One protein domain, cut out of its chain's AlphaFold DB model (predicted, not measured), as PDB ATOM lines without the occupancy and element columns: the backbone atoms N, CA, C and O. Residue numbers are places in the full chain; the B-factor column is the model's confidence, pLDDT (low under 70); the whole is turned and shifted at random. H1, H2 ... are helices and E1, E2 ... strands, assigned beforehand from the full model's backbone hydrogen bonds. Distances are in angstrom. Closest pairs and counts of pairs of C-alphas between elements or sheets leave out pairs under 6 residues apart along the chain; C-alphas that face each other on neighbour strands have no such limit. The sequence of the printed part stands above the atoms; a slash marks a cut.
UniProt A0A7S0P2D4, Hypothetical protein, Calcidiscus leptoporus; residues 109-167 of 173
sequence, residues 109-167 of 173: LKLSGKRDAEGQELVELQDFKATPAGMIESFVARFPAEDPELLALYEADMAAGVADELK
ATOM      1  N   LEU A 109     -25.418 -42.914  -1.998       93.88
ATOM      2  CA  LEU A 109     -25.619 -44.242  -1.423       93.88
ATOM      3  C   LEU A 109     -27.083 -44.625  -1.619       93.88
ATOM      4  O   LEU A 109     -27.963 -43.872  -1.202       93.88
ATOM      5  N   LYS A 110     -27.345 -45.778  -2.236       91.38
ATOM      6  CA  LYS A 110     -28.701 -46.313  -2.398       91.38
ATOM      7  C   LYS A 110     -28.809 -47.700  -1.782       91.38
ATOM      8  O   LYS A 110     -27.852 -48.471  -1.798       91.38
ATOM      9  N   LEU A 111     -29.993 -48.042  -1.302       91.06
ATOM     10  CA  LEU A 111     -30.303 -49.421  -0.955       91.06
ATOM     11  C   LEU A 111     -30.429 -50.242  -2.244       91.06
ATOM     12  O   LEU A 111     -31.059 -49.816  -3.212       91.06
ATOM     13  N   SER A 112     -29.781 -51.401  -2.277       86.94
ATOM     14  CA  SER A 112     -29.730 -52.263  -3.465       86.94
ATOM     15  C   SER A 112     -30.969 -53.147  -3.637       86.94
ATOM     16  O   SER A 112     -31.127 -53.777  -4.684       86.94
ATOM     17  N   GLY A 113     -31.811 -53.262  -2.600       87.44
ATOM     18  CA  GLY A 113     -32.889 -54.249  -2.522       87.44
ATOM     19  C   GLY A 113     -32.408 -55.696  -2.331       87.44
ATOM     20  O   GLY A 113     -33.225 -56.616  -2.302       87.44
ATOM     21  N   LYS A 114     -31.094 -55.927  -2.204       90.69
ATOM     22  CA  LYS A 114     -30.492 -57.235  -1.905       90.69
ATOM     23  C   LYS A 114     -30.161 -57.328  -0.422       90.69
ATOM     24  O   LYS A 114     -29.881 -56.312   0.211       90.69
ATOM     25  N   ARG A 115     -30.152 -58.548   0.117       92.62
ATOM     26  CA  ARG A 115     -29.755 -58.821   1.503       92.62
ATOM     27  C   ARG A 115     -28.488 -59.671   1.565       92.62
ATOM     28  O   ARG A 115     -28.260 -60.472   0.659       92.62
ATOM     29  N   ASP A 116     -27.679 -59.476   2.599       91.06
ATOM     30  CA  ASP A 116     -26.556 -60.359   2.922       91.06
ATOM     31  C   ASP A 116     -27.026 -61.678   3.571       91.06
ATOM     32  O   ASP A 116     -28.229 -61.947   3.679       91.06
ATOM     33  N   ALA A 117     -26.074 -62.532   3.957       90.25
ATOM     34  CA  ALA A 117     -26.362 -63.829   4.573       90.25
ATOM     35  C   ALA A 117     -27.020 -63.686   5.959       90.25
ATOM     36  O   ALA A 117     -27.742 -64.579   6.403       90.25
ATOM     37  N   GLU A 118     -26.805 -62.548   6.612       89.94
ATOM     38  CA  GLU A 118     -27.337 -62.156   7.913       89.94
ATOM     39  C   GLU A 118     -28.686 -61.413   7.804       89.94
ATOM     40  O   GLU A 118     -29.305 -61.075   8.816       89.94
ATOM     41  N   GLY A 119     -29.180 -61.188   6.582       89.88
ATOM     42  CA  GLY A 119     -30.468 -60.563   6.295       89.88
ATOM     43  C   GLY A 119     -30.474 -59.028   6.316       89.88
ATOM     44  O   GLY A 119     -31.564 -58.448   6.230       89.88
ATOM     45  N   GLN A 120     -29.322 -58.361   6.413       90.50
ATOM     46  CA  GLN A 120     -29.180 -56.905   6.313       90.50
ATOM     47  C   GLN A 120     -29.269 -56.453   4.855       90.50
ATOM     48  O   GLN A 120     -28.793 -57.137   3.952       90.50
ATOM     49  N   GLU A 121     -29.866 -55.289   4.607       93.31
ATOM     50  CA  GLU A 121     -29.961 -54.740   3.255       93.31
ATOM     51  C   GLU A 121     -28.627 -54.138   2.798       93.31
ATOM     52  O   GLU A 121     -28.008 -53.334   3.496       93.31
ATOM     53  N   LEU A 122     -28.184 -54.526   1.604       92.75
ATOM     54  CA  LEU A 122     -26.920 -54.080   1.036       92.75
ATOM     55  C   LEU A 122     -27.049 -52.661   0.473       92.75
ATOM     56  O   LEU A 122     -27.999 -52.352  -0.254       92.75
ATOM     57  N   VAL A 123     -26.048 -51.825   0.748       94.44
ATOM     58  CA  VAL A 123     -25.928 -50.456   0.230       94.44
ATOM     59  C   VAL A 123     -24.996 -50.443  -0.984       94.44
ATOM     60  O   VAL A 123     -23.883 -50.962  -0.930       94.44
ATOM     61  N   GLU A 124     -25.436 -49.823  -2.074       94.31
ATOM     62  CA  GLU A 124     -24.657 -49.590  -3.290       94.31
ATOM     63  C   GLU A 124     -24.200 -48.126  -3.365       94.31
ATOM     64  O   GLU A 124     -24.972 -47.201  -3.105       94.31
ATOM     65  N   LEU A 125     -22.942 -47.919  -3.765       96.00
ATOM     66  CA  LEU A 125     -22.406 -46.603  -4.111       96.00
ATOM     67  C   LEU A 125     -22.672 -46.328  -5.594       96.00
ATOM     68  O   LEU A 125     -22.206 -47.060  -6.466       96.00
ATOM     69  N   GLN A 126     -23.415 -45.268  -5.876       95.31
ATOM     70  CA  GLN A 126     -23.663 -44.763  -7.216       95.31
ATOM     71  C   GLN A 126     -22.782 -43.538  -7.474       95.31
ATOM     72  O   GLN A 126     -22.989 -42.473  -6.887       95.31
ATOM     73  N   ASP A 127     -21.814 -43.698  -8.372       97.12
ATOM     74  CA  ASP A 127     -20.927 -42.624  -8.813       97.12
ATOM     75  C   ASP A 127     -21.519 -41.840  -9.990       97.12
ATOM     76  O   ASP A 127     -22.286 -42.361 -10.802       97.12
ATOM     77  N   PHE A 128     -21.097 -40.582 -10.117       97.12
ATOM     78  CA  PHE A 128     -21.482 -39.689 -11.208       97.12
ATOM     79  C   PHE A 128     -20.240 -39.079 -11.853       97.12
ATOM     80  O   PHE A 128     -19.205 -38.873 -11.213       97.12
ATOM     81  N   LYS A 129     -20.331 -38.756 -13.143       97.50
ATOM     82  CA  LYS A 129     -19.204 -38.187 -13.885       97.50
ATOM     83  C   LYS A 129     -18.876 -36.778 -13.377       97.50
ATOM     84  O   LYS A 129     -19.774 -35.955 -13.229       97.50
ATOM     85  N   ALA A 130     -17.591 -36.447 -13.226       96.69
ATOM     86  CA  ALA A 130     -17.112 -35.111 -12.840       96.69
ATOM     87  C   ALA A 130     -17.294 -34.060 -13.962       96.69
ATOM     88  O   ALA A 130     -16.338 -33.546 -14.539       96.69
ATOM     89  N   THR A 131     -18.546 -33.776 -14.304       96.62
ATOM     90  CA  THR A 131     -18.988 -32.843 -15.349       96.62
ATOM     91  C   THR A 131     -20.200 -32.057 -14.848       96.62
ATOM     92  O   THR A 131     -20.852 -32.513 -13.909       96.62
ATOM     93  N   PRO A 132     -20.559 -30.920 -15.470       95.69
ATOM     94  CA  PRO A 132     -21.783 -30.199 -15.113       95.69
ATOM     95  C   PRO A 132     -23.042 -31.075 -15.186       95.69
ATOM     96  O   PRO A 132     -23.858 -31.040 -14.272       95.69
ATOM     97  N   ALA A 133     -23.161 -31.917 -16.220       96.94
ATOM     98  CA  ALA A 133     -24.266 -32.868 -16.347       96.94
ATOM     99  C   ALA A 133     -24.278 -33.889 -15.198       96.94
ATOM    100  O   ALA A 133     -25.285 -34.018 -14.514       96.94
ATOM    101  N   GLY A 134     -23.137 -34.524 -14.906       96.56
ATOM    102  CA  GLY A 134     -23.041 -35.475 -13.794       96.56
ATOM    103  C   GLY A 134     -23.266 -34.841 -12.414       96.56
ATOM    104  O   GLY A 134     -23.782 -35.498 -11.514       96.56
ATOM    105  N   MET A 135     -22.963 -33.547 -12.241       95.81
ATOM    106  CA  MET A 135     -23.386 -32.804 -11.053       95.81
ATOM    107  C   MET A 135     -24.912 -32.750 -10.965       95.81
ATOM    108  O   MET A 135     -25.453 -33.129  -9.934       95.81
ATOM    109  N   ILE A 136     -25.610 -32.336 -12.023       94.94
ATOM    110  CA  ILE A 136     -27.082 -32.270 -12.035       94.94
ATOM    111  C   ILE A 136     -27.686 -33.653 -11.772       94.94
ATOM    112  O   ILE A 136     -28.534 -33.794 -10.893       94.94
ATOM    113  N   GLU A 137     -27.193 -34.683 -12.461       95.31
ATOM    114  CA  GLU A 137     -27.620 -36.073 -12.275       95.31
ATOM    115  C   GLU A 137     -27.471 -36.523 -10.815       95.31
ATOM    116  O   GLU A 137     -28.377 -37.160 -10.283       95.31
ATOM    117  N   SER A 138     -26.382 -36.135 -10.138       95.38
ATOM    118  CA  SER A 138     -26.162 -36.480  -8.725       95.38
ATOM    119  C   SER A 138     -27.198 -35.871  -7.776       95.38
ATOM    120  O   SER A 138     -27.534 -36.483  -6.762       95.38
ATOM    121  N   PHE A 139     -27.732 -34.688  -8.098       92.94
ATOM    122  CA  PHE A 139     -28.787 -34.044  -7.312       92.94
ATOM    123  C   PHE A 139     -30.164 -34.627  -7.629       92.94
ATOM    124  O   PHE A 139     -30.913 -34.926  -6.702       92.94
ATOM    125  N   VAL A 140     -30.470 -34.859  -8.910       91.75
ATOM    126  CA  VAL A 140     -31.731 -35.494  -9.334       91.75
ATOM    127  C   VAL A 140     -31.854 -36.899  -8.748       91.75
ATOM    128  O   VAL A 140     -32.895 -37.258  -8.215       91.75
ATOM    129  N   ALA A 141     -30.779 -37.690  -8.777       91.12
ATOM    130  CA  ALA A 141     -30.787 -39.032  -8.198       91.12
ATOM    131  C   ALA A 141     -30.963 -39.021  -6.670       91.12
ATOM    132  O   ALA A 141     -31.524 -39.960  -6.110       91.12
ATOM    133  N   ARG A 142     -30.481 -37.972  -5.991       90.25
ATOM    134  CA  ARG A 142     -30.579 -37.828  -4.532       90.25
ATOM    135  C   ARG A 142     -32.001 -37.518  -4.070       90.25
ATOM    136  O   ARG A 142     -32.401 -38.006  -3.019       90.25
ATOM    137  N   PHE A 143     -32.742 -36.744  -4.860       82.56
ATOM    138  CA  PHE A 143     -34.140 -36.390  -4.615       82.56
ATOM    139  C   PHE A 143     -34.971 -36.774  -5.851       82.56
ATOM    140  O   PHE A 143     -35.286 -35.916  -6.675       82.56
ATOM    141  N   PRO A 144     -35.271 -38.076  -6.032       72.62
ATOM    142  CA  PRO A 144     -35.848 -38.608  -7.271       72.62
ATOM    143  C   PRO A 144     -37.283 -38.134  -7.542       72.62
ATOM    144  O   PRO A 144     -37.775 -38.285  -8.658       72.62
ATOM    145  N   ALA A 145     -37.944 -37.570  -6.532       77.06
ATOM    146  CA  ALA A 145     -39.211 -36.875  -6.651       77.06
ATOM    147  C   ALA A 145     -39.112 -35.533  -5.921       77.06
ATOM    148  O   ALA A 145     -38.368 -35.398  -4.946       77.06
ATOM    149  N   GLU A 146     -39.872 -34.556  -6.405       74.88
ATOM    150  CA  GLU A 146     -40.130 -33.333  -5.661       74.88
ATOM    151  C   GLU A 146     -40.827 -33.709  -4.354       74.88
ATOM    152  O   GLU A 146     -41.859 -34.377  -4.368       74.88
ATOM    153  N   ASP A 147     -40.214 -33.329  -3.237       81.81
ATOM    154  CA  ASP A 147     -40.788 -33.492  -1.909       81.81
ATOM    155  C   ASP A 147     -41.572 -32.207  -1.589       81.81
ATOM    156  O   ASP A 147     -40.950 -31.161  -1.362       81.81
ATOM    157  N   PRO A 148     -42.920 -32.238  -1.613       85.50
ATOM    158  CA  PRO A 148     -43.731 -31.042  -1.412       85.50
ATOM    159  C   PRO A 148     -43.554 -30.443  -0.017       85.50
ATOM    160  O   PRO A 148     -43.719 -29.237   0.148       85.50
ATOM    161  N   GLU A 149     -43.211 -31.261   0.983       87.38
ATOM    162  CA  GLU A 149     -42.947 -30.782   2.339       87.38
ATOM    163  C   GLU A 149     -41.618 -30.026   2.380       87.38
ATOM    164  O   GLU A 149     -41.553 -28.922   2.919       87.38
ATOM    165  N   LEU A 150     -40.574 -30.570   1.746       84.25
ATOM    166  CA  LEU A 150     -39.275 -29.902   1.644       84.25
ATOM    167  C   LEU A 150     -39.373 -28.581   0.865       84.25
ATOM    168  O   LEU A 150     -38.752 -27.589   1.254       84.25
ATOM    169  N   LEU A 151     -40.160 -28.554  -0.215       87.88
ATOM    170  CA  LEU A 151     -40.382 -27.339  -0.994       87.88
ATOM    171  C   LEU A 151     -41.176 -26.300  -0.196       87.88
ATOM    172  O   LEU A 151     -40.770 -25.143  -0.151       87.88
ATOM    173  N   ALA A 152     -42.248 -26.705   0.488       90.00
ATOM    174  CA  ALA A 152     -43.034 -25.805   1.327       90.00
ATOM    175  C   ALA A 152     -42.205 -25.224   2.486       90.00
ATOM    176  O   ALA A 152     -42.346 -24.043   2.805       90.00
ATOM    177  N   LEU A 153     -41.310 -26.016   3.091       88.50
ATOM    178  CA  LEU A 153     -40.354 -25.536   4.095       88.50
ATOM    179  C   LEU A 153     -39.380 -24.514   3.499       88.50
ATOM    180  O   LEU A 153     -39.184 -23.451   4.082       88.50
ATOM    181  N   TYR A 154     -38.816 -24.797   2.321       87.50
ATOM    182  CA  TYR A 154     -37.944 -23.855   1.619       87.50
ATOM    183  C   TYR A 154     -38.665 -22.540   1.287       87.50
ATOM    184  O   TYR A 154     -38.133 -21.458   1.534       87.50
ATOM    185  N   GLU A 155     -39.885 -22.609   0.758       89.94
ATOM    186  CA  GLU A 155     -40.695 -21.434   0.434       89.94
ATOM    187  C   GLU A 155     -41.062 -20.631   1.685       89.94
ATOM    188  O   GLU A 155     -40.979 -19.400   1.667       89.94
ATOM    189  N   ALA A 156     -41.405 -21.307   2.785       89.31
ATOM    190  CA  ALA A 156     -41.665 -20.673   4.072       89.31
ATOM    191  C   ALA A 156     -40.414 -19.969   4.625       89.31
ATOM    192  O   ALA A 156     -40.522 -18.816   5.041       89.31
ATOM    193  N   ASP A 157     -39.233 -20.595   4.565       87.25
ATOM    194  CA  ASP A 157     -37.954 -19.993   4.980       87.25
ATOM    195  C   ASP A 157     -37.602 -18.758   4.135       87.25
ATOM    196  O   ASP A 157     -37.155 -17.730   4.653       87.25
ATOM    197  N   MET A 158     -37.836 -18.827   2.822       84.19
ATOM    198  CA  MET A 158     -37.606 -17.704   1.910       84.19
ATOM    199  C   MET A 158     -38.603 -16.557   2.142       84.19
ATOM    200  O   MET A 158     -38.214 -15.386   2.076       84.19
ATOM    201  N   ALA A 159     -39.868 -16.871   2.443       82.69
ATOM    202  CA  ALA A 159     -40.919 -15.898   2.743       82.69
ATOM    203  C   ALA A 159     -40.782 -15.274   4.144       82.69
ATOM    204  O   ALA A 159     -41.130 -14.107   4.327       82.69
ATOM    205  N   ALA A 160     -40.230 -16.008   5.116       78.69
ATOM    206  CA  ALA A 160     -40.008 -15.566   6.495       78.69
ATOM    207  C   ALA A 160     -38.908 -14.493   6.652       78.69
ATOM    208  O   ALA A 160     -38.658 -14.033   7.765       78.69
ATOM    209  N   GLY A 161     -38.298 -14.021   5.558       61.38
ATOM    210  CA  GLY A 161     -37.600 -12.736   5.568       61.38
ATOM    211  C   GLY A 161     -36.086 -12.783   5.749       61.38
ATOM    212  O   GLY A 161     -35.511 -11.820   6.250       61.38
ATOM    213  N   VAL A 162     -35.396 -13.788   5.203       56.34
ATOM    214  CA  VAL A 162     -33.944 -13.649   4.944       56.34
ATOM    215  C   VAL A 162     -33.667 -12.455   3.999       56.34
ATOM    216  O   VAL A 162     -32.583 -11.877   4.013       56.34
ATOM    217  N   ALA A 163     -34.659 -12.009   3.217       54.09
ATOM    218  CA  ALA A 163     -34.532 -10.879   2.295       54.09
ATOM    219  C   ALA A 163     -34.488  -9.479   2.957       54.09
ATOM    220  O   ALA A 163     -33.898  -8.570   2.366       54.09
ATOM    221  N   ASP A 164     -35.062  -9.276   4.152       50.53
ATOM    222  CA  ASP A 164     -35.122  -7.941   4.785       50.53
ATOM    223  C   ASP A 164     -34.045  -7.698   5.858       50.53
ATOM    224  O   ASP A 164     -33.620  -6.553   6.042       50.53
ATOM    225  N   GLU A 165     -33.474  -8.740   6.472       54.97
ATOM    226  CA  GLU A 165     -32.307  -8.587   7.363       54.97
ATOM    227  C   GLU A 165     -31.004  -8.269   6.597       54.97
ATOM    228  O   GLU A 165     -30.106  -7.590   7.107       54.97
ATOM    229  N   LEU A 166     -30.925  -8.652   5.318       52.50
ATOM    230  CA  LEU A 166     -29.767  -8.416   4.442       52.50
ATOM    231  C   LEU A 166     -29.525  -6.930   4.103       52.50
ATOM    232  O   LEU A 166     -28.407  -6.559   3.741       52.50
ATOM    233  N   LYS A 167     -30.520  -6.046   4.274       46.16
ATOM    234  CA  LYS A 167     -30.352  -4.588   4.086       46.16
ATOM    235  C   LYS A 167     -29.677  -3.897   5.276       46.16
ATOM    236  O   LYS A 167     -29.129  -2.807   5.105       46.16
TER     237      LYS A 167
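Overview. This is residues 109 to 167 of the 173 residues of the protein "Hypothetical protein" of Calcidiscus leptoporus (UniProt A0A7S0P2D4). This is a strung-out, open chain without a common core: a two-strand hairpin, E1 and E2, makes one end, the chain turns back through residues 127 to 131 into helix H1, and a free arm with H2 and then H3 runs off to the other end. Residues 143 to 167 of that arm and residues 130 to 135 at the turn stick out. The printed part has 59 residues with two named strands and three named helices in the order E1, E2, H1, H2, H3; the sheet, E1 - E2, is antiparallel, and the class is mixed, helices and strands. The whole is extended, with a radius of gyration of the C-alphas of 18.1 A and spans of 58 by 30 by 18 A.

Along the chain. Find C-alpha 109 at (-25.619, -44.242, -1.423); from there E1 runs 15.4 A to residue 115. E2, residues 121 to 126, covers 15.8 A. H1 takes residues 132 to 142 over 15.7 A, and H2 residues 148 to 159 over 16.0 A. H3, residues 162 to 167, ends at C-alpha 167, (-30.352, -4.588, 4.086).

Arrangement. Look first at the hairpin of E1 and E2, antiparallel at 143 degrees, where N 110 and O 124 are 2.9 A apart and N 122 and O 114 are 2.8 A apart, within hydrogen-bond range. H1 touches no helix and is apart from E1, H2 and H3. H2 and H3 meet only through their link, and both are apart from E1 and E2. In H1 and H2 every O i to N i+4 pair is within hydrogen-bond range; in H3 0 of 2 are, and 0 of 3 O i to N i+3 pairs.

Size, cuts and confidence. The C-alphas farthest apart, those of Ala 117 and Lys 167, are 59.4 A apart. The printed part has no cut, and its four links are tight. The mean pLDDT of the printed part is 85.8; look for values under 70 at residues 161 to 167.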